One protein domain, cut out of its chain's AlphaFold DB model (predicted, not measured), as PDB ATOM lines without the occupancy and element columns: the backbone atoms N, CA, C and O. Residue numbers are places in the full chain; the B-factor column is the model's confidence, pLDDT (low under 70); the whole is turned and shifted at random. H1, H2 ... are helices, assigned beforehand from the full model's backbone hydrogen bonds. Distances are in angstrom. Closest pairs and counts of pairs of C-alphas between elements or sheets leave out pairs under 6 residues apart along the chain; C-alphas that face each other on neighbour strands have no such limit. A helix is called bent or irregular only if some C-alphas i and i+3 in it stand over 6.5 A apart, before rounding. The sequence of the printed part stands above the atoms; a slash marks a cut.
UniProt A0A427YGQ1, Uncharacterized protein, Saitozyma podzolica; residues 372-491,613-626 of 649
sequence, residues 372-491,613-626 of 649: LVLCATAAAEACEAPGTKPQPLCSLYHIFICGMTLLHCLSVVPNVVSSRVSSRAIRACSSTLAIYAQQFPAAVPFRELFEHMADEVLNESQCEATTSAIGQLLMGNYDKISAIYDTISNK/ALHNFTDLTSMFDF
ATOM      1  N   LEU A 372     236.225 169.293 273.144       84.19
ATOM      2  CA  LEU A 372     236.466 169.556 271.724       84.19
ATOM      3  C   LEU A 372     235.442 168.828 270.841       84.19
ATOM      4  O   LEU A 372     234.883 169.420 269.918       84.19
ATOM      5  N   VAL A 373     235.139 167.564 271.162       86.75
ATOM      6  CA  VAL A 373     234.127 166.760 270.452       86.75
ATOM      7  C   VAL A 373     232.733 167.336 270.657       86.75
ATOM      8  O   VAL A 373     231.963 167.447 269.697       86.75
ATOM      9  N   LEU A 374     232.414 167.750 271.886       85.31
ATOM     10  CA  LEU A 374     231.130 168.370 272.203       85.31
ATOM     11  C   LEU A 374     230.941 169.687 271.438       85.31
ATOM     12  O   LEU A 374     229.892 169.894 270.829       85.31
ATOM     13  N   CYS A 375     231.970 170.539 271.413       87.50
ATOM     14  CA  CYS A 375     231.946 171.807 270.688       87.50
ATOM     15  C   CYS A 375     231.791 171.596 269.179       87.50
ATOM     16  O   CYS A 375     230.919 172.203 268.560       87.50
ATOM     17  N   ALA A 376     232.573 170.684 268.593       87.94
ATOM     18  CA  ALA A 376     232.486 170.359 267.174       87.94
ATOM     19  C   ALA A 376     231.104 169.805 266.791       87.94
ATOM     20  O   ALA A 376     230.543 170.195 265.768       87.94
ATOM     21  N   THR A 377     230.531 168.933 267.626       88.12
ATOM     22  CA  THR A 377     229.191 168.370 267.402       88.12
ATOM     23  C   THR A 377     228.117 169.453 267.492       88.12
ATOM     24  O   THR A 377     227.299 169.577 266.583       88.12
ATOM     25  N   ALA A 378     228.154 170.294 268.532       85.12
ATOM     26  CA  ALA A 378     227.213 171.402 268.691       85.12
ATOM     27  C   ALA A 378     227.323 172.427 267.549       85.12
ATOM     28  O   ALA A 378     226.306 172.915 267.060       85.12
ATOM     29  N   ALA A 379     228.541 172.728 267.091       87.56
ATOM     30  CA  ALA A 379     228.783 173.634 265.972       87.56
ATOM     31  C   ALA A 379     228.250 173.054 264.656       87.56
ATOM     32  O   ALA A 379     227.611 173.770 263.888       87.56
ATOM     33  N   ALA A 380     228.452 171.756 264.414       88.12
ATOM     34  CA  ALA A 380     227.911 171.074 263.244       88.12
ATOM     35  C   ALA A 380     226.375 171.078 263.235       88.12
ATOM     36  O   ALA A 380     225.775 171.433 262.222       88.12
ATOM     37  N   GLU A 381     225.735 170.762 264.366       84.69
ATOM     38  CA  GLU A 381     224.273 170.815 264.488       84.69
ATOM     39  C   GLU A 381     223.727 172.239 264.309       84.69
ATOM     40  O   GLU A 381     222.723 172.423 263.622       84.69
ATOM     41  N   ALA A 382     224.404 173.256 264.853       81.88
ATOM     42  CA  ALA A 382     224.026 174.656 264.662       81.88
ATOM     43  C   ALA A 382     224.156 175.108 263.197       81.88
ATOM     44  O   ALA A 382     223.325 175.879 262.722       81.88
ATOM     45  N   CYS A 383     225.161 174.606 262.472       84.94
ATOM     46  CA  CYS A 383     225.321 174.855 261.039       84.94
ATOM     47  C   CYS A 383     224.249 174.171 260.186       84.94
ATOM     48  O   CYS A 383     223.857 174.691 259.143       84.94
ATOM     49  N   GLU A 384     223.805 172.986 260.604       83.19
ATOM     50  CA  GLU A 384     222.801 172.200 259.888       83.19
ATOM     51  C   GLU A 384     221.369 172.610 260.215       83.19
ATOM     52  O   GLU A 384     220.487 172.305 259.415       83.19
ATOM     53  N   ALA A 385     221.128 173.278 261.350       69.56
ATOM     54  CA  ALA A 385     219.813 173.751 261.763       69.56
ATOM     55  C   ALA A 385     219.231 174.676 260.677       69.56
ATOM     56  O   ALA A 385     219.632 175.837 260.563       69.56
ATOM     57  N   PRO A 386     218.296 174.185 259.841       54.19
ATOM     58  CA  PRO A 386     217.870 174.932 258.678       54.19
ATOM     59  C   PRO A 386     216.973 176.073 259.144       54.19
ATOM     60  O   PRO A 386     215.884 175.853 259.681       54.19
ATOM     61  N   GLY A 387     217.399 177.310 258.890       54.19
ATOM     62  CA  GLY A 387     216.467 178.422 258.814       54.19
ATOM     63  C   GLY A 387     215.537 178.154 257.637       54.19
ATOM     64  O   GLY A 387     215.906 178.377 256.491       54.19
ATOM     65  N   THR A 388     214.330 177.651 257.893       42.09
ATOM     66  CA  THR A 388     213.320 177.377 256.851       42.09
ATOM     67  C   THR A 388     212.806 178.649 256.168       42.09
ATOM     68  O   THR A 388     211.997 178.568 255.248       42.09
ATOM     69  N   LYS A 389     213.266 179.824 256.611       49.06
ATOM     70  CA  LYS A 389     212.916 181.143 256.093       49.06
ATOM     71  C   LYS A 389     214.123 182.099 256.224       49.06
ATOM     72  O   LYS A 389     214.930 181.869 257.130       49.06
ATOM     73  N   PRO A 390     214.247 183.144 255.375       45.62
ATOM     74  CA  PRO A 390     215.322 184.136 255.475       45.62
ATOM     75  C   PRO A 390     215.369 184.738 256.882       45.62
ATOM     76  O   PRO A 390     214.417 185.383 257.310       45.62
ATOM     77  N   GLN A 391     216.433 184.479 257.637       52.16
ATOM     78  CA  GLN A 391     216.555 185.037 258.979       52.16
ATOM     79  C   GLN A 391     217.184 186.442 258.896       52.16
ATOM     80  O   GLN A 391     217.849 186.774 257.914       52.16
ATOM     81  N   PRO A 392     216.968 187.296 259.900       55.47
ATOM     82  CA  PRO A 392     217.677 188.570 260.065       55.47
ATOM     83  C   PRO A 392     219.213 188.432 260.002       55.47
ATOM     84  O   PRO A 392     219.775 187.378 260.297       55.47
ATOM     85  N   LEU A 393     219.910 189.529 259.676       53.41
ATOM     86  CA  LEU A 393     221.381 189.626 259.538       53.41
ATOM     87  C   LEU A 393     222.170 189.121 260.774       53.41
ATOM     88  O   LEU A 393     223.345 188.785 260.709       53.41
ATOM     89  N   CYS A 394     221.524 189.017 261.923       55.47
ATOM     90  CA  CYS A 394     222.054 188.461 263.169       55.47
ATOM     91  C   CYS A 394     222.351 186.966 263.032       55.47
ATOM     92  O   CYS A 394     223.367 186.452 263.506       55.47
ATOM     93  N   SER A 395     221.470 186.269 262.316       64.38
ATOM     94  CA  SER A 395     221.630 184.862 261.993       64.38
ATOM     95  C   SER A 395     222.788 184.628 261.019       64.38
ATOM     96  O   SER A 395     223.379 183.554 261.073       64.38
ATOM     97  N   LEU A 396     223.175 185.624 260.201       70.81
ATOM     98  CA  LEU A 396     224.388 185.581 259.370       70.81
ATOM     99  C   LEU A 396     225.658 185.525 260.233       70.81
ATOM    100  O   LEU A 396     226.519 184.674 260.012       70.81
ATOM    101  N   TYR A 397     225.788 186.405 261.229       71.69
ATOM    102  CA  TYR A 397     226.957 186.364 262.112       71.69
ATOM    103  C   TYR A 397     226.984 185.067 262.922       71.69
ATOM    104  O   TYR A 397     228.024 184.421 263.043       71.69
ATOM    105  N   HIS A 398     225.825 184.636 263.422       73.25
ATOM    106  CA  HIS A 398     225.728 183.396 264.175       73.25
ATOM    107  C   HIS A 398     226.162 182.172 263.352       73.25
ATOM    108  O   HIS A 398     227.015 181.415 263.817       73.25
ATOM    109  N   ILE A 399     225.634 182.000 262.131       80.50
ATOM    110  CA  ILE A 399     226.006 180.871 261.263       80.50
ATOM    111  C   ILE A 399     227.494 180.918 260.905       80.50
ATOM    112  O   ILE A 399     228.166 179.890 260.975       80.50
ATOM    113  N   PHE A 400     228.032 182.110 260.625       82.69
ATOM    114  CA  PHE A 400     229.455 182.302 260.358       82.69
ATOM    115  C   PHE A 400     230.311 181.846 261.545       82.69
ATOM    116  O   PHE A 400     231.196 181.008 261.377       82.69
ATOM    117  N   ILE A 401     230.028 182.320 262.763       81.62
ATOM    118  CA  ILE A 401     230.810 181.940 263.945       81.62
ATOM    119  C   ILE A 401     230.639 180.449 264.278       81.62
ATOM    120  O   ILE A 401     231.609 179.815 264.695       81.62
ATOM    121  N   CYS A 402     229.463 179.849 264.075       85.31
ATOM    122  CA  CYS A 402     229.276 178.397 264.208       85.31
ATOM    123  C   CYS A 402     230.168 177.621 263.233       85.31
ATOM    124  O   CYS A 402     230.902 176.726 263.659       85.31
ATOM    125  N   GLY A 403     230.189 178.021 261.960       89.94
ATOM    126  CA  GLY A 403     231.071 177.441 260.952       89.94
ATOM    127  C   GLY A 403     232.544 177.576 261.330       89.94
ATOM    128  O   GLY A 403     233.276 176.589 261.325       89.94
ATOM    129  N   MET A 404     232.973 178.772 261.730       87.75
ATOM    130  CA  MET A 404     234.347 179.033 262.169       87.75
ATOM    131  C   MET A 404     234.717 178.219 263.416       87.75
ATOM    132  O   MET A 404     235.823 177.694 263.506       87.75
ATOM    133  N   THR A 405     233.779 178.029 264.348       89.69
ATOM    134  CA  THR A 405     233.986 177.176 265.532       89.69
ATOM    135  C   THR A 405     234.236 175.719 265.126       89.69
ATOM    136  O   THR A 405     235.148 175.082 265.653       89.69
ATOM    137  N   LEU A 406     233.478 175.195 264.156       91.50
ATOM    138  CA  LEU A 406     233.694 173.849 263.623       91.50
ATOM    139  C   LEU A 406     235.055 173.727 262.922       91.50
ATOM    140  O   LEU A 406     235.777 172.763 263.170       91.50
ATOM    141  N   LEU A 407     235.422 174.707 262.088       91.31
ATOM    142  CA  LEU A 407     236.722 174.734 261.407       91.31
ATOM    143  C   LEU A 407     237.886 174.763 262.402       91.31
ATOM    144  O   LEU A 407     238.853 174.034 262.212       91.31
ATOM    145  N   HIS A 408     237.771 175.526 263.491       89.81
ATOM    146  CA  HIS A 408     238.766 175.523 264.564       89.81
ATOM    147  C   HIS A 408     238.916 174.142 265.209       89.81
ATOM    148  O   HIS A 408     240.026 173.654 265.388       89.81
ATOM    149  N   CYS A 409     237.804 173.470 265.522       89.81
ATOM    150  CA  CYS A 409     237.873 172.137 266.121       89.81
ATOM    151  C   CYS A 409     238.545 171.123 265.179       89.81
ATOM    152  O   CYS A 409     239.339 170.300 265.633       89.81
ATOM    153  N   LEU A 410     238.257 171.204 263.875       89.38
ATOM    154  CA  LEU A 410     238.872 170.361 262.845       89.38
ATOM    155  C   LEU A 410     240.355 170.683 262.631       89.38
ATOM    156  O   LEU A 410     241.140 169.776 262.367       89.38
ATOM    157  N   SER A 411     240.752 171.948 262.760       87.88
ATOM    158  CA  SER A 411     242.149 172.348 262.589       87.88
ATOM    159  C   SER A 411     243.032 171.895 263.757       87.88
ATOM    160  O   SER A 411     244.206 171.601 263.549       87.88
ATOM    161  N   VAL A 412     242.461 171.770 264.963       86.56
ATOM    162  CA  VAL A 412     243.132 171.165 266.126       86.56
ATOM    163  C   VAL A 412     243.134 169.634 266.025       86.56
ATOM    164  O   VAL A 412     244.174 169.005 266.220       86.56
ATOM    165  N   VAL A 413     241.987 169.016 265.706       86.50
ATOM    166  CA  VAL A 413     241.854 167.560 265.517       86.50
ATOM    167  C   VAL A 413     241.025 167.260 264.257       86.50
ATOM    168  O   VAL A 413     239.794 167.322 264.305       86.50
ATOM    169  N   PRO A 414     241.656 166.824 263.146       84.88
ATOM    170  CA  PRO A 414     240.972 166.612 261.860       84.88
ATOM    171  C   PRO A 414     239.798 165.625 261.901       84.88
ATOM    172  O   PRO A 414     238.841 165.754 261.143       84.88
ATOM    173  N   ASN A 415     239.850 164.648 262.812       84.81
ATOM    174  CA  ASN A 415     238.838 163.600 262.969       84.81
ATOM    175  C   ASN A 415     238.009 163.751 264.258       84.81
ATOM    176  O   ASN A 415     237.495 162.757 264.771       84.81
ATOM    177  N   VAL A 416     237.885 164.972 264.799       85.81
ATOM    178  CA  VAL A 416     237.095 165.249 266.018       85.81
ATOM    179  C   VAL A 416     235.632 164.811 265.873       85.81
ATOM    180  O   VAL A 416     235.023 164.307 266.815       85.81
ATOM    181  N   VAL A 417     235.081 164.962 264.671       88.50
ATOM    182  CA  VAL A 417     233.776 164.447 264.257       88.50
ATOM    183  C   VAL A 417     233.947 163.653 262.969       88.50
ATOM    184  O   VAL A 417     234.930 163.814 262.248       88.50
ATOM    185  N   SER A 418     232.979 162.791 262.645       91.06
ATOM    186  CA  SER A 418     233.053 162.024 261.399       91.06
ATOM    187  C   SER A 418     233.133 162.954 260.179       91.06
ATOM    188  O   SER A 418     232.395 163.939 260.099       91.06
ATOM    189  N   SER A 419     233.954 162.590 259.188       89.31
ATOM    190  CA  SER A 419     234.099 163.338 257.924       89.31
ATOM    191  C   SER A 419     232.750 163.625 257.238       89.31
ATOM    192  O   SER A 419     232.550 164.669 256.615       89.31
ATOM    193  N   ARG A 420     231.770 162.724 257.405       89.50
ATOM    194  CA  ARG A 420     230.408 162.902 256.883       89.50
ATOM    195  C   ARG A 420     229.662 164.058 257.554       89.50
ATOM    196  O   ARG A 420     228.947 164.774 256.857       89.50
ATOM    197  N   VAL A 421     229.801 164.205 258.873       89.50
ATOM    198  CA  VAL A 421     229.160 165.271 259.662       89.50
ATOM    199  C   VAL A 421     229.826 166.609 259.356       89.50
ATOM    200  O   VAL A 421     229.138 167.536 258.943       89.50
ATOM    201  N   SER A 422     231.159 166.692 259.425       91.25
ATOM    202  CA  SER A 422     231.876 167.935 259.106       91.25
ATOM    203  C   SER A 422     231.598 168.413 257.679       91.25
ATOM    204  O   SER A 422     231.239 169.570 257.477       91.25
ATOM    205  N   SER A 423     231.646 167.522 256.684       91.38
ATOM    206  CA  SER A 423     231.367 167.886 255.286       91.38
ATOM    207  C   SER A 423     229.927 168.343 255.052       91.38
ATOM    208  O   SER A 423     229.661 169.109 254.124       91.38
ATOM    209  N   ARG A 424     228.954 167.823 255.810       91.81
ATOM    210  CA  ARG A 424     227.555 168.254 255.688       91.81
ATOM    211  C   ARG A 424     227.372 169.630 256.322       91.81
ATOM    212  O   ARG A 424     226.850 170.512 255.647       91.81
ATOM    213  N   ALA A 425     227.874 169.822 257.536       89.88
ATOM    214  CA  ALA A 425     227.805 171.090 258.251       89.88
ATOM    215  C   ALA A 425     228.535 172.231 257.522       89.88
ATOM    216  O   ALA A 425     227.972 173.314 257.384       89.88
ATOM    217  N   ILE A 426     229.741 171.995 256.987       92.88
ATOM    218  CA  ILE A 426     230.494 173.004 256.216       92.88
ATOM    219  C   ILE A 426     229.713 173.422 254.965       92.88
ATOM    220  O   ILE A 426     229.583 174.614 254.687       92.88
ATOM    221  N   ARG A 427     229.135 172.458 254.235       91.62
ATOM    222  CA  ARG A 427     228.299 172.750 253.060       91.62
ATOM    223  C   ARG A 427     227.019 173.492 253.426       91.62
ATOM    224  O   ARG A 427     226.644 174.407 252.701       91.62
ATOM    225  N   ALA A 428     226.365 173.122 254.526       89.38
ATOM    226  CA  ALA A 428     225.182 173.824 255.018       89.38
ATOM    227  C   ALA A 428     225.520 175.284 255.360       89.38
ATOM    228  O   ALA A 428     224.891 176.192 254.823       89.38
ATOM    229  N   CYS A 429     226.586 175.510 256.135       89.88
ATOM    230  CA  CYS A 429     227.072 176.842 256.488       89.88
ATOM    231  C   CYS A 429     227.417 177.679 255.245       89.88
ATOM    232  O   CYS A 429     226.882 178.772 255.076       89.88
ATOM    233  N   SER A 430     228.240 177.152 254.329       91.44
ATOM    234  CA  SER A 430     228.605 177.837 253.077       91.44
ATOM    235  C   SER A 430     227.376 178.168 252.221       91.44
ATOM    236  O   SER A 430     227.232 179.302 251.767       91.44
ATOM    237  N   SER A 431     226.436 177.229 252.067       89.81
ATOM    238  CA  SER A 431     225.194 177.462 251.324       89.81
ATOM    239  C   SER A 431     224.346 178.566 251.958       89.81
ATOM    240  O   SER A 431     223.807 179.404 251.240       89.81
ATOM    241  N   THR A 432     224.219 178.585 253.285       85.31
ATOM    242  CA  THR A 432     223.473 179.628 253.997       85.31
ATOM    243  C   THR A 432     224.149 180.990 253.846       85.31
ATOM    244  O   THR A 432     223.474 181.962 253.512       85.31
ATOM    245  N   LEU A 433     225.475 181.069 254.001       83.25
ATOM    246  CA  LEU A 433     226.246 182.296 253.764       83.25
ATOM    247  C   LEU A 433     226.113 182.792 252.318       83.25
ATOM    248  O   LEU A 433     226.003 183.995 252.093       83.25
ATOM    249  N   ALA A 434     226.065 181.887 251.339       85.44
ATOM    250  CA  ALA A 434     225.856 182.241 249.940       85.44
ATOM    251  C   ALA A 434     224.462 182.831 249.682       85.44
ATOM    252  O   ALA A 434     224.352 183.809 248.946       85.44
ATOM    253  N   ILE A 435     223.415 182.294 250.319       82.81
ATOM    254  CA  ILE A 435     222.060 182.868 250.254       82.81
ATOM    255  C   ILE A 435     222.062 184.290 250.829       82.81
ATOM    256  O   ILE A 435     221.537 185.204 250.196       82.81
ATOM    257  N   TYR A 436     222.711 184.507 251.979       73.69
ATOM    258  CA  TYR A 436     222.855 185.851 252.543       73.69
ATOM    259  C   TYR A 436     223.643 186.788 251.635       73.69
ATOM    260  O   TYR A 436     223.216 187.915 251.440       73.69
ATOM    261  N   ALA A 437     224.756 186.340 251.055       77.25
ATOM    262  CA  ALA A 437     225.573 187.146 250.150       77.25
ATOM    263  C   ALA A 437     224.824 187.548 248.868       77.25
ATOM    264  O   ALA A 437     225.074 188.622 248.326       77.25
ATOM    265  N   GLN A 438     223.891 186.715 248.395       80.19
ATOM    266  CA  GLN A 438     223.013 187.050 247.268       80.19
ATOM    267  C   GLN A 438     221.968 188.108 247.638       80.19
ATOM    268  O   GLN A 438     221.631 188.948 246.810       80.19
ATOM    269  N   GLN A 439     221.447 188.057 248.866       70.38
ATOM    270  CA  GLN A 439     220.426 188.990 249.352       70.38
ATOM    271  C   GLN A 439     221.027 190.309 249.860       70.38
ATOM    272  O   GLN A 439     220.411 191.363 249.720       70.38
ATOM    273  N   PHE A 440     222.236 190.259 250.420       66.31
ATOM    274  CA  PHE A 440     222.916 191.360 251.093       66.31
ATOM    275  C   PHE A 440     224.392 191.406 250.663       66.31
ATOM    276  O   PHE A 440     225.193 190.596 251.137       66.31
ATOM    277  N   PRO A 441     224.809 192.386 249.839       68.06
ATOM    278  CA  PRO A 441     226.208 192.521 249.420       68.06
ATOM    279  C   PRO A 441     227.201 192.636 250.590       68.06
ATOM    280  O   PRO A 441     228.323 192.147 250.503       68.06
ATOM    281  N   ALA A 442     226.775 193.198 251.728       63.69
ATOM    282  CA  ALA A 442     227.579 193.277 252.953       63.69
ATOM    283  C   ALA A 442     227.920 191.903 253.572       63.69
ATOM    284  O   ALA A 442     228.819 191.815 254.405       63.69
ATOM    285  N   ALA A 443     227.227 190.830 253.174       67.38
ATOM    286  CA  ALA A 443     227.487 189.467 253.631       67.38
ATOM    287  C   ALA A 443     228.546 188.728 252.785       67.38
ATOM    288  O   ALA A 443     229.022 187.668 253.195       67.38
ATOM    289  N   VAL A 444     228.945 189.283 251.631       75.12
ATOM    290  CA  VAL A 444     229.968 188.700 250.741       75.12
ATOM    291  C   VAL A 444     231.294 188.419 251.469       75.12
ATOM    292  O   VAL A 444     231.769 187.288 251.354       75.12
ATOM    293  N   PRO A 445     231.849 189.338 252.290       79.12
ATOM    294  CA  PRO A 445     233.098 189.089 253.012       79.12
ATOM    295  C   PRO A 445     233.047 187.851 253.914       79.12
ATOM    296  O   PRO A 445     234.002 187.084 253.960       79.12
ATOM    297  N   PHE A 446     231.921 187.610 254.597       80.62
ATOM    298  CA  PHE A 446     231.747 186.457 255.490       80.62
ATOM    299  C   PHE A 446     231.779 185.139 254.725       80.62
ATOM    300  O   PHE A 446     232.394 184.174 255.176       80.62
ATOM    301  N   ARG A 447     231.129 185.103 253.557       85.31
ATOM    302  CA  ARG A 447     231.127 183.937 252.675       85.31
ATOM    303  C   ARG A 447     232.529 183.659 252.133       85.31
ATOM    304  O   ARG A 447     233.007 182.540 252.281       85.31
ATOM    305  N   GLU A 448     233.173 184.657 251.525       84.75
ATOM    306  CA  GLU A 448     234.506 184.506 250.916       84.75
ATOM    307  C   GLU A 448     235.548 184.068 251.944       84.75
ATOM    308  O   GLU A 448     236.330 183.147 251.703       84.75
ATOM    309  N   LEU A 449     235.524 184.701 253.117       86.94
ATOM    310  CA  LEU A 449     236.413 184.365 254.215       86.94
ATOM    311  C   LEU A 449     236.156 182.945 254.724       86.94
ATOM    312  O   LEU A 449     237.102 182.189 254.909       86.94
ATOM    313  N   PHE A 450     234.895 182.553 254.917       90.62
ATOM    314  CA  PHE A 450     234.568 181.196 255.354       90.62
ATOM    315  C   PHE A 450     235.025 180.132 254.345       90.62
ATOM    316  O   PHE A 450     235.622 179.140 254.755       90.62
ATOM    317  N   GLU A 451     234.781 180.338 253.046       91.50
ATOM    318  CA  GLU A 451     235.215 179.422 251.977       91.50
ATOM    319  C   GLU A 451     236.744 179.268 251.968       91.50
ATOM    320  O   GLU A 451     237.244 178.146 251.993       91.50
ATOM    321  N   HIS A 452     237.483 180.380 252.052       89.62
ATOM    322  CA  HIS A 452     238.947 180.351 252.110       89.62
ATOM    323  C   HIS A 452     239.480 179.561 253.313       89.62
ATOM    324  O   HIS A 452     240.359 178.712 253.168       89.62
ATOM    325  N   MET A 453     238.934 179.824 254.502       88.94
ATOM    326  CA  MET A 453     239.370 179.165 255.736       88.94
ATOM    327  C   MET A 453     238.986 177.679 255.740       88.94
ATOM    328  O   MET A 453     239.746 176.849 256.238       88.94
ATOM    329  N   ALA A 454     237.827 177.325 255.177       91.50
ATOM    330  CA  ALA A 454     237.406 175.936 255.035       91.50
ATOM    331  C   ALA A 454     238.351 175.156 254.115       91.50
ATOM    332  O   ALA A 454     238.771 174.057 254.477       91.50
ATOM    333  N   ASP A 455     238.732 175.733 252.974       89.75
ATOM    334  CA  ASP A 455     239.675 175.111 252.045       89.75
ATOM    335  C   ASP A 455     241.047 174.893 252.698       89.75
ATOM    336  O   ASP A 455     241.631 173.817 252.573       89.75
ATOM    337  N   GLU A 456     241.563 175.880 253.431       88.12
ATOM    338  CA  GLU A 456     242.872 175.771 254.083       88.12
ATOM    339  C   GLU A 456     242.894 174.704 255.188       88.12
ATOM    340  O   GLU A 456     243.857 173.943 255.295       88.12
ATOM    341  N   VAL A 457     241.817 174.598 255.974       87.75
ATOM    342  CA  VAL A 457     241.685 173.580 257.029       87.75
ATOM    343  C   VAL A 457     241.495 172.175 256.445       87.75
ATOM    344  O   VAL A 457     242.032 171.211 256.992       87.75
ATOM    345  N   LEU A 458     240.746 172.031 255.345       85.25
ATOM    346  CA  LEU A 458     240.446 170.727 254.740       85.25
ATOM    347  C   LEU A 458     241.584 170.167 253.877       85.25
ATOM    348  O   LEU A 458     241.695 168.950 253.756       85.25
ATOM    349  N   ASN A 459     242.441 171.013 253.299       81.94
ATOM    350  CA  ASN A 459     243.526 170.585 252.407       81.94
ATOM    351  C   ASN A 459     244.768 170.024 253.136       81.94
ATOM    352  O   ASN A 459     245.832 169.912 252.530       81.94
ATOM    353  N   GLU A 460     244.653 169.671 254.424       62.66
ATOM    354  CA  GLU A 460     245.702 169.093 255.294       62.66
ATOM    355  C   GLU A 460     246.999 169.921 255.427       62.66
ATOM    356  O   GLU A 460     247.891 169.567 256.202       62.66
ATOM    357  N   SER A 461     247.093 171.076 254.768       58.12
ATOM    358  CA  SER A 461     248.058 172.127 255.069       58.12
ATOM    359  C   SER A 461     247.648 172.802 256.374       58.12
ATOM    360  O   SER A 461     247.083 173.892 256.360       58.12
ATOM    361  N   GLN A 462     247.878 172.135 257.509       57.34
ATOM    362  CA  GLN A 462     247.636 172.706 258.832       57.34
ATOM    363  C   GLN A 462     248.458 173.987 258.993       57.34
ATOM    364  O   GLN A 462     249.633 173.968 259.351       57.34
ATOM    365  N   CYS A 463     247.835 175.120 258.696       65.69
ATOM    366  CA  CYS A 463     248.433 176.417 258.895       65.69
ATOM    367  C   CYS A 463     248.155 176.821 260.345       65.69
ATOM    368  O   CYS A 463     247.023 177.150 260.721       65.69
ATOM    369  N   GLU A 464     249.185 176.774 261.192       75.69
ATOM    370  CA  GLU A 464     249.106 177.277 262.571       75.69
ATOM    371  C   GLU A 464     248.575 178.721 262.606       75.69
ATOM    372  O   GLU A 464     247.838 179.098 263.520       75.69
ATOM    373  N   ALA A 465     248.877 179.516 261.570       80.44
ATOM    374  CA  ALA A 465     248.372 180.877 261.430       80.44
ATOM    375  C   ALA A 465     246.843 180.921 261.279       80.44
ATOM    376  O   ALA A 465     246.203 181.746 261.928       80.44
ATOM    377  N   THR A 466     246.254 180.006 260.509       83.56
ATOM    378  CA  THR A 466     244.803 179.895 260.273       83.56
ATOM    379  C   THR A 466     244.087 179.436 261.526       83.56
ATOM    380  O   THR A 466     243.144 180.089 261.967       83.56
ATOM    381  N   THR A 467     244.598 178.398 262.193       84.94
ATOM    382  CA  THR A 467     244.066 177.955 263.495       84.94
ATOM    383  C   THR A 467     244.105 179.085 264.524       84.94
ATOM    384  O   THR A 467     243.126 179.310 265.238       84.94
ATOM    385  N   SER A 468     245.210 179.838 264.567       85.06
ATOM    386  CA  SER A 468     245.368 180.988 265.457       85.06
ATOM    387  C   SER A 468     244.430 182.144 265.099       85.06
ATOM    388  O   SER A 468     243.868 182.762 266.001       85.06
ATOM    389  N   ALA A 469     244.235 182.436 263.811       83.88
ATOM    390  CA  ALA A 469     243.330 183.484 263.350       83.88
ATOM    391  C   ALA A 469     241.870 183.159 263.690       83.88
ATOM    392  O   ALA A 469     241.164 184.022 264.209       83.88
ATOM    393  N   ILE A 470     241.437 181.909 263.481       84.19
ATOM    394  CA  ILE A 470     240.101 181.466 263.899       84.19
ATOM    395  C   ILE A 470     239.975 181.538 265.425       84.19
ATOM    396  O   ILE A 470     238.990 182.064 265.931       84.19
ATOM    397  N   GLY A 471     240.976 181.064 266.173       81.69
ATOM    398  CA  GLY A 471     240.953 181.124 267.637       81.69
ATOM    399  C   GLY A 471     240.819 182.554 268.176       81.69
ATOM    400  O   GLY A 471     240.038 182.790 269.093       81.69
ATOM    401  N   GLN A 472     241.517 183.524 267.575       78.00
ATOM    402  CA  GLN A 472     241.399 184.941 267.940       78.00
ATOM    403  C   GLN A 472     240.023 185.523 267.601       78.00
ATOM    404  O   GLN A 472     239.444 186.203 268.449       78.00
ATOM    405  N   LEU A 473     239.465 185.178 266.434       79.50
ATOM    406  CA  LEU A 473     238.101 185.557 266.054       79.50
ATOM    407  C   LEU A 473     237.085 185.115 267.117       79.50
ATOM    408  O   LEU A 473     236.219 185.897 267.506       79.50
ATOM    409  N   LEU A 474     237.188 183.871 267.594       75.62
ATOM    410  CA  LEU A 474     236.264 183.311 268.588       75.62
ATOM    411  C   LEU A 474     236.364 183.991 269.962       75.62
ATOM    412  O   LEU A 474     235.422 183.903 270.745       75.62
ATOM    413  N   MET A 475     237.476 184.678 270.235       71.38
ATOM    414  CA  MET A 475     237.709 185.474 271.444       71.38
ATOM    415  C   MET A 475     237.402 186.969 271.247       71.38
ATOM    416  O   MET A 475     237.690 187.768 272.135       71.38
ATOM    417  N   GLY A 476     236.853 187.363 270.093       66.31
ATOM    418  CA  GLY A 476     236.519 188.758 269.790       66.31
ATOM    419  C   GLY A 476     237.699 189.613 269.310       66.31
ATOM    420  O   GLY A 476     237.580 190.836 269.274       66.31
ATOM    421  N   ASN A 477     238.832 189.005 268.935       70.94
ATOM    422  CA  ASN A 477     239.934 189.704 268.272       70.94
ATOM    423  C   ASN A 477     239.897 189.441 266.757       70.94
ATOM    424  O   ASN A 477     240.056 188.311 266.296       70.94
ATOM    425  N   TYR A 478     239.721 190.510 265.982       75.25
ATOM    426  CA  TYR A 478     239.505 190.450 264.535       75.25
ATOM    427  C   TYR A 478     240.735 190.849 263.703       75.25
ATOM    428  O   TYR A 478     240.683 190.771 262.476       75.25
ATOM    429  N   ASP A 479     241.854 191.228 264.325       72.81
ATOM    430  CA  ASP A 479     243.004 191.816 263.621       72.81
ATOM    431  C   ASP A 479     243.585 190.863 262.567       72.81
ATOM    432  O   ASP A 479     243.771 191.217 261.400       72.81
ATOM    433  N   LYS A 480     243.823 189.604 262.960       77.25
ATOM    434  CA  LYS A 480     244.380 188.583 262.059       77.25
ATOM    435  C   LYS A 480     243.441 188.245 260.915       77.25
ATOM    436  O   LYS A 480     243.898 188.030 259.796       77.25
ATOM    437  N   ILE A 481     242.142 188.174 261.195       77.88
ATOM    438  CA  ILE A 481     241.174 187.765 260.184       77.88
ATOM    439  C   ILE A 481     240.917 188.878 259.170       77.88
ATOM    440  O   ILE A 481     240.774 188.589 257.982       77.88
ATOM    441  N   SER A 482     240.968 190.140 259.610       74.31
ATOM    442  CA  SER A 482     240.946 191.299 258.716       74.31
ATOM    443  C   SER A 482     242.147 191.279 257.772       74.31
ATOM    444  O   SER A 482     241.971 191.397 256.564       74.31
ATOM    445  N   ALA A 483     243.357 191.030 258.287       76.06
ATOM    446  CA  ALA A 483     244.564 190.964 257.457       76.06
ATOM    447  C   ALA A 483     244.521 189.826 256.413       76.06
ATOM    448  O   ALA A 483     244.982 189.987 255.275       76.06
ATOM    449  N   ILE A 484     243.950 188.670 256.777       80.50
ATOM    450  CA  ILE A 484     243.711 187.562 255.840       80.50
ATOM    451  C   ILE A 484     242.719 187.999 254.758       80.50
ATOM    452  O   ILE A 484     242.998 187.824 253.571       80.50
ATOM    453  N   TYR A 485     241.604 188.620 255.147       80.00
ATOM    454  CA  TYR A 485     240.601 189.097 254.199       80.00
ATOM    455  C   TYR A 485     241.162 190.138 253.223       80.00
ATOM    456  O   TYR A 485     240.974 190.001 252.014       80.00
ATOM    457  N   ASP A 486     241.938 191.110 253.704       76.19
ATOM    458  CA  ASP A 486     242.600 192.108 252.857       76.19
ATOM    459  C   ASP A 486     243.521 191.445 251.823       76.19
ATOM    460  O   ASP A 486     243.604 191.871 250.669       76.19
ATOM    461  N   THR A 487     244.186 190.351 252.196       81.88
ATOM    462  CA  THR A 487     245.035 189.576 251.280       81.88
ATOM    463  C   THR A 487     244.212 188.852 250.209       81.88
ATOM    464  O   THR A 487     244.624 188.813 249.046       81.88
ATOM    465  N   ILE A 488     243.058 188.283 250.569       79.94
ATOM    466  CA  ILE A 488     242.131 187.624 249.630       79.94
ATOM    467  C   ILE A 488     241.546 188.656 248.659       79.94
ATOM    468  O   ILE A 488     241.601 188.470 247.442       79.94
ATOM    469  N   SER A 489     241.053 189.774 249.191       72.62
ATOM    470  CA  SER A 489     240.454 190.861 248.416       72.62
ATOM    471  C   SER A 489     241.458 191.458 247.425       72.62
ATOM    472  O   SER A 489     241.175 191.566 246.231       72.62
ATOM    473  N   ASN A 490     242.696 191.713 247.861       70.25
ATOM    474  CA  ASN A 490     243.755 192.209 246.978       70.25
ATOM    475  C   ASN A 490     244.145 191.206 245.877       70.25
ATOM    476  O   ASN A 490     244.447 191.621 244.758       70.25
ATOM    477  N   LYS A 491     244.105 189.890 246.136       63.78
ATOM    478  CA  LYS A 491     244.328 188.866 245.093       63.78
ATOM    479  C   LYS A 491     243.227 188.880 244.030       63.78
ATOM    480  O   LYS A 491     243.538 188.729 242.849       63.78
ATOM    481  N   ALA A 613     231.834 195.834 266.034       34.50
ATOM    482  CA  ALA A 613     230.505 196.434 266.017       34.50
ATOM    483  C   ALA A 613     229.425 195.376 265.735       34.50
ATOM    484  O   ALA A 613     228.402 195.358 266.416       34.50
ATOM    485  N   LEU A 614     229.673 194.448 264.802       35.31
ATOM    486  CA  LEU A 614     228.715 193.404 264.431       35.31
ATOM    487  C   LEU A 614     228.519 192.333 265.518       35.31
ATOM    488  O   LEU A 614     227.404 191.844 265.675       35.31
ATOM    489  N   HIS A 615     229.549 191.984 266.295       38.72
ATOM    490  CA  HIS A 615     229.423 191.045 267.421       38.72
ATOM    491  C   HIS A 615     228.538 191.610 268.538       38.72
ATOM    492  O   HIS A 615     227.550 190.984 268.919       38.72
ATOM    493  N   ASN A 616     228.828 192.832 268.996       37.84
ATOM    494  CA  ASN A 616     228.013 193.520 270.006       37.84
ATOM    495  C   ASN A 616     226.577 193.755 269.513       37.84
ATOM    496  O   ASN A 616     225.614 193.662 270.275       37.84
ATOM    497  N   PHE A 617     226.427 194.015 268.212       40.09
ATOM    498  CA  PHE A 617     225.130 194.099 267.558       40.09
ATOM    499  C   PHE A 617     224.423 192.743 267.547       40.09
ATOM    500  O   PHE A 617     223.245 192.700 267.858       40.09
ATOM    501  N   THR A 618     225.127 191.638 267.282       40.34
ATOM    502  CA  THR A 618     224.555 190.281 267.290       40.34
ATOM    503  C   THR A 618     224.075 189.867 268.679       40.34
ATOM    504  O   THR A 618     223.046 189.204 268.802       40.34
ATOM    505  N   ASP A 619     224.765 190.284 269.740       42.09
ATOM    506  CA  ASP A 619     224.307 190.059 271.113       42.09
ATOM    507  C   ASP A 619     222.985 190.793 271.382       42.09
ATOM    508  O   ASP A 619     222.005 190.164 271.795       42.09
ATOM    509  N   LEU A 620     222.911 192.080 271.030       40.56
ATOM    510  CA  LEU A 620     221.699 192.896 271.145       40.56
ATOM    511  C   LEU A 620     220.564 192.404 270.245       40.56
ATOM    512  O   LEU A 620     219.410 192.383 270.654       40.56
ATOM    513  N   THR A 621     220.856 191.979 269.024       41.06
ATOM    514  CA  THR A 621     219.840 191.553 268.069       41.06
ATOM    515  C   THR A 621     219.386 190.113 268.280       41.06
ATOM    516  O   THR A 621     218.232 189.803 267.999       41.06
ATOM    517  N   SER A 622     220.223 189.239 268.853       43.16
ATOM    518  CA  SER A 622     219.806 187.903 269.303       43.16
ATOM    519  C   SER A 622     218.724 187.981 270.379       43.16
ATOM    520  O   SER A 622     217.861 187.104 270.451       43.16
ATOM    521  N   MET A 623     218.716 189.075 271.154       40.47
ATOM    522  CA  MET A 623     217.633 189.406 272.071       40.47
ATOM    523  C   MET A 623     216.327 189.621 271.303       40.47
ATOM    524  O   MET A 623     215.290 189.170 271.771       40.47
ATOM    525  N   PHE A 624     216.374 190.222 270.107       42.00
ATOM    526  CA  PHE A 624     215.194 190.669 269.371       42.00
ATOM    527  C   PHE A 624     214.796 189.843 268.130       42.00
ATOM    528  O   PHE A 624     213.712 190.057 267.608       42.00
ATOM    529  N   ASP A 625     215.590 188.868 267.678       42.09
ATOM    530  CA  ASP A 625     215.498 188.258 266.334       42.09
ATOM    531  C   ASP A 625     214.091 187.766 265.929       42.09
ATOM    532  O   ASP A 625     213.419 187.087 266.702       42.09
ATOM    533  N   PHE A 626     213.617 188.030 264.708       40.66
ATOM    534  CA  PHE A 626     212.234 187.744 264.281       40.66
ATOM    535  C   PHE A 626     212.162 186.913 262.987       40.66
ATOM    536  O   PHE A 626     213.061 187.017 262.161       40.66
TER     537      PHE A 626
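This is residues 372 to 491 and 613 to 626 of the 649 residues of an uncharacterized protein of Saitozyma podzolica (UniProt A0A427YGQ1). The longest helix, H3, stands with H1, H4 and H5 round H2, which lies in the middle of a well-filled bundle. H6 packs on H5 by one end and crosses outside H4, while H7 packs on the beginning of H2. The 134 printed residues include seven named helices, H1 to H7 in chain order, and no named strand: all helix. The whole is compact, with a radius of gyration of the C-alphas of 14.1 A and spans of 38 by 33 by 25 A.

H3, residues 419 to 439, is 30.3 A long and begins at C-alpha 419 (234.099, 163.338, 257.924). H2, residues 393 to 412, is 29.3 A, and H4, residues 441 to 458, 26.6 A. H4 is irregular, but only just: C-alphas 442 and 445 are 6.9 A apart. H1, residues 372 to 384, begins at (236.466, 169.556, 271.724). H5 is residues 464 to 474, H6 479 to 491, and H7 613 to 624, ending at (215.194, 190.669, 269.371).

H1 to H5 form an up and down bundle, each helix running against the one before. H3 and H4, a hairpin, touch at C-alphas 437 and 443, their closest, 4.6 A apart, at a shallow tilt of 19 degrees. H2, the hub, touches H3 at a shallow tilt of 30 degrees, the closest C-alphas being Gly 403 and Cys 429, 6.0 A. Its closest C-alphas to H1 are Cys 402 and Ala 379, 5.1 A. With residues 394 to 398 alone it touches H7, Cys 394 to Thr 618, 5.2 A between closest C-alphas. H6 touches H5 with residues 480 to 481 alone, the closest C-alphas being Lys 480 and Ala 469, 5.4 A. Every O i to N i+4 pair is within hydrogen-bond range in H1, H2, H3, H5 and H6, against 12 of 14 in H4 and 6 of 8 in H7.

The farthest C-alphas, Ser 461 and Phe 624, are 40.4 A apart. Residues 492 to 612 are not printed; C-alphas 491 and 613 are 26.2 A apart across the cut. No link printed whole is long. Mean pLDDT of the printed part is 75.3, and H7 averages 40.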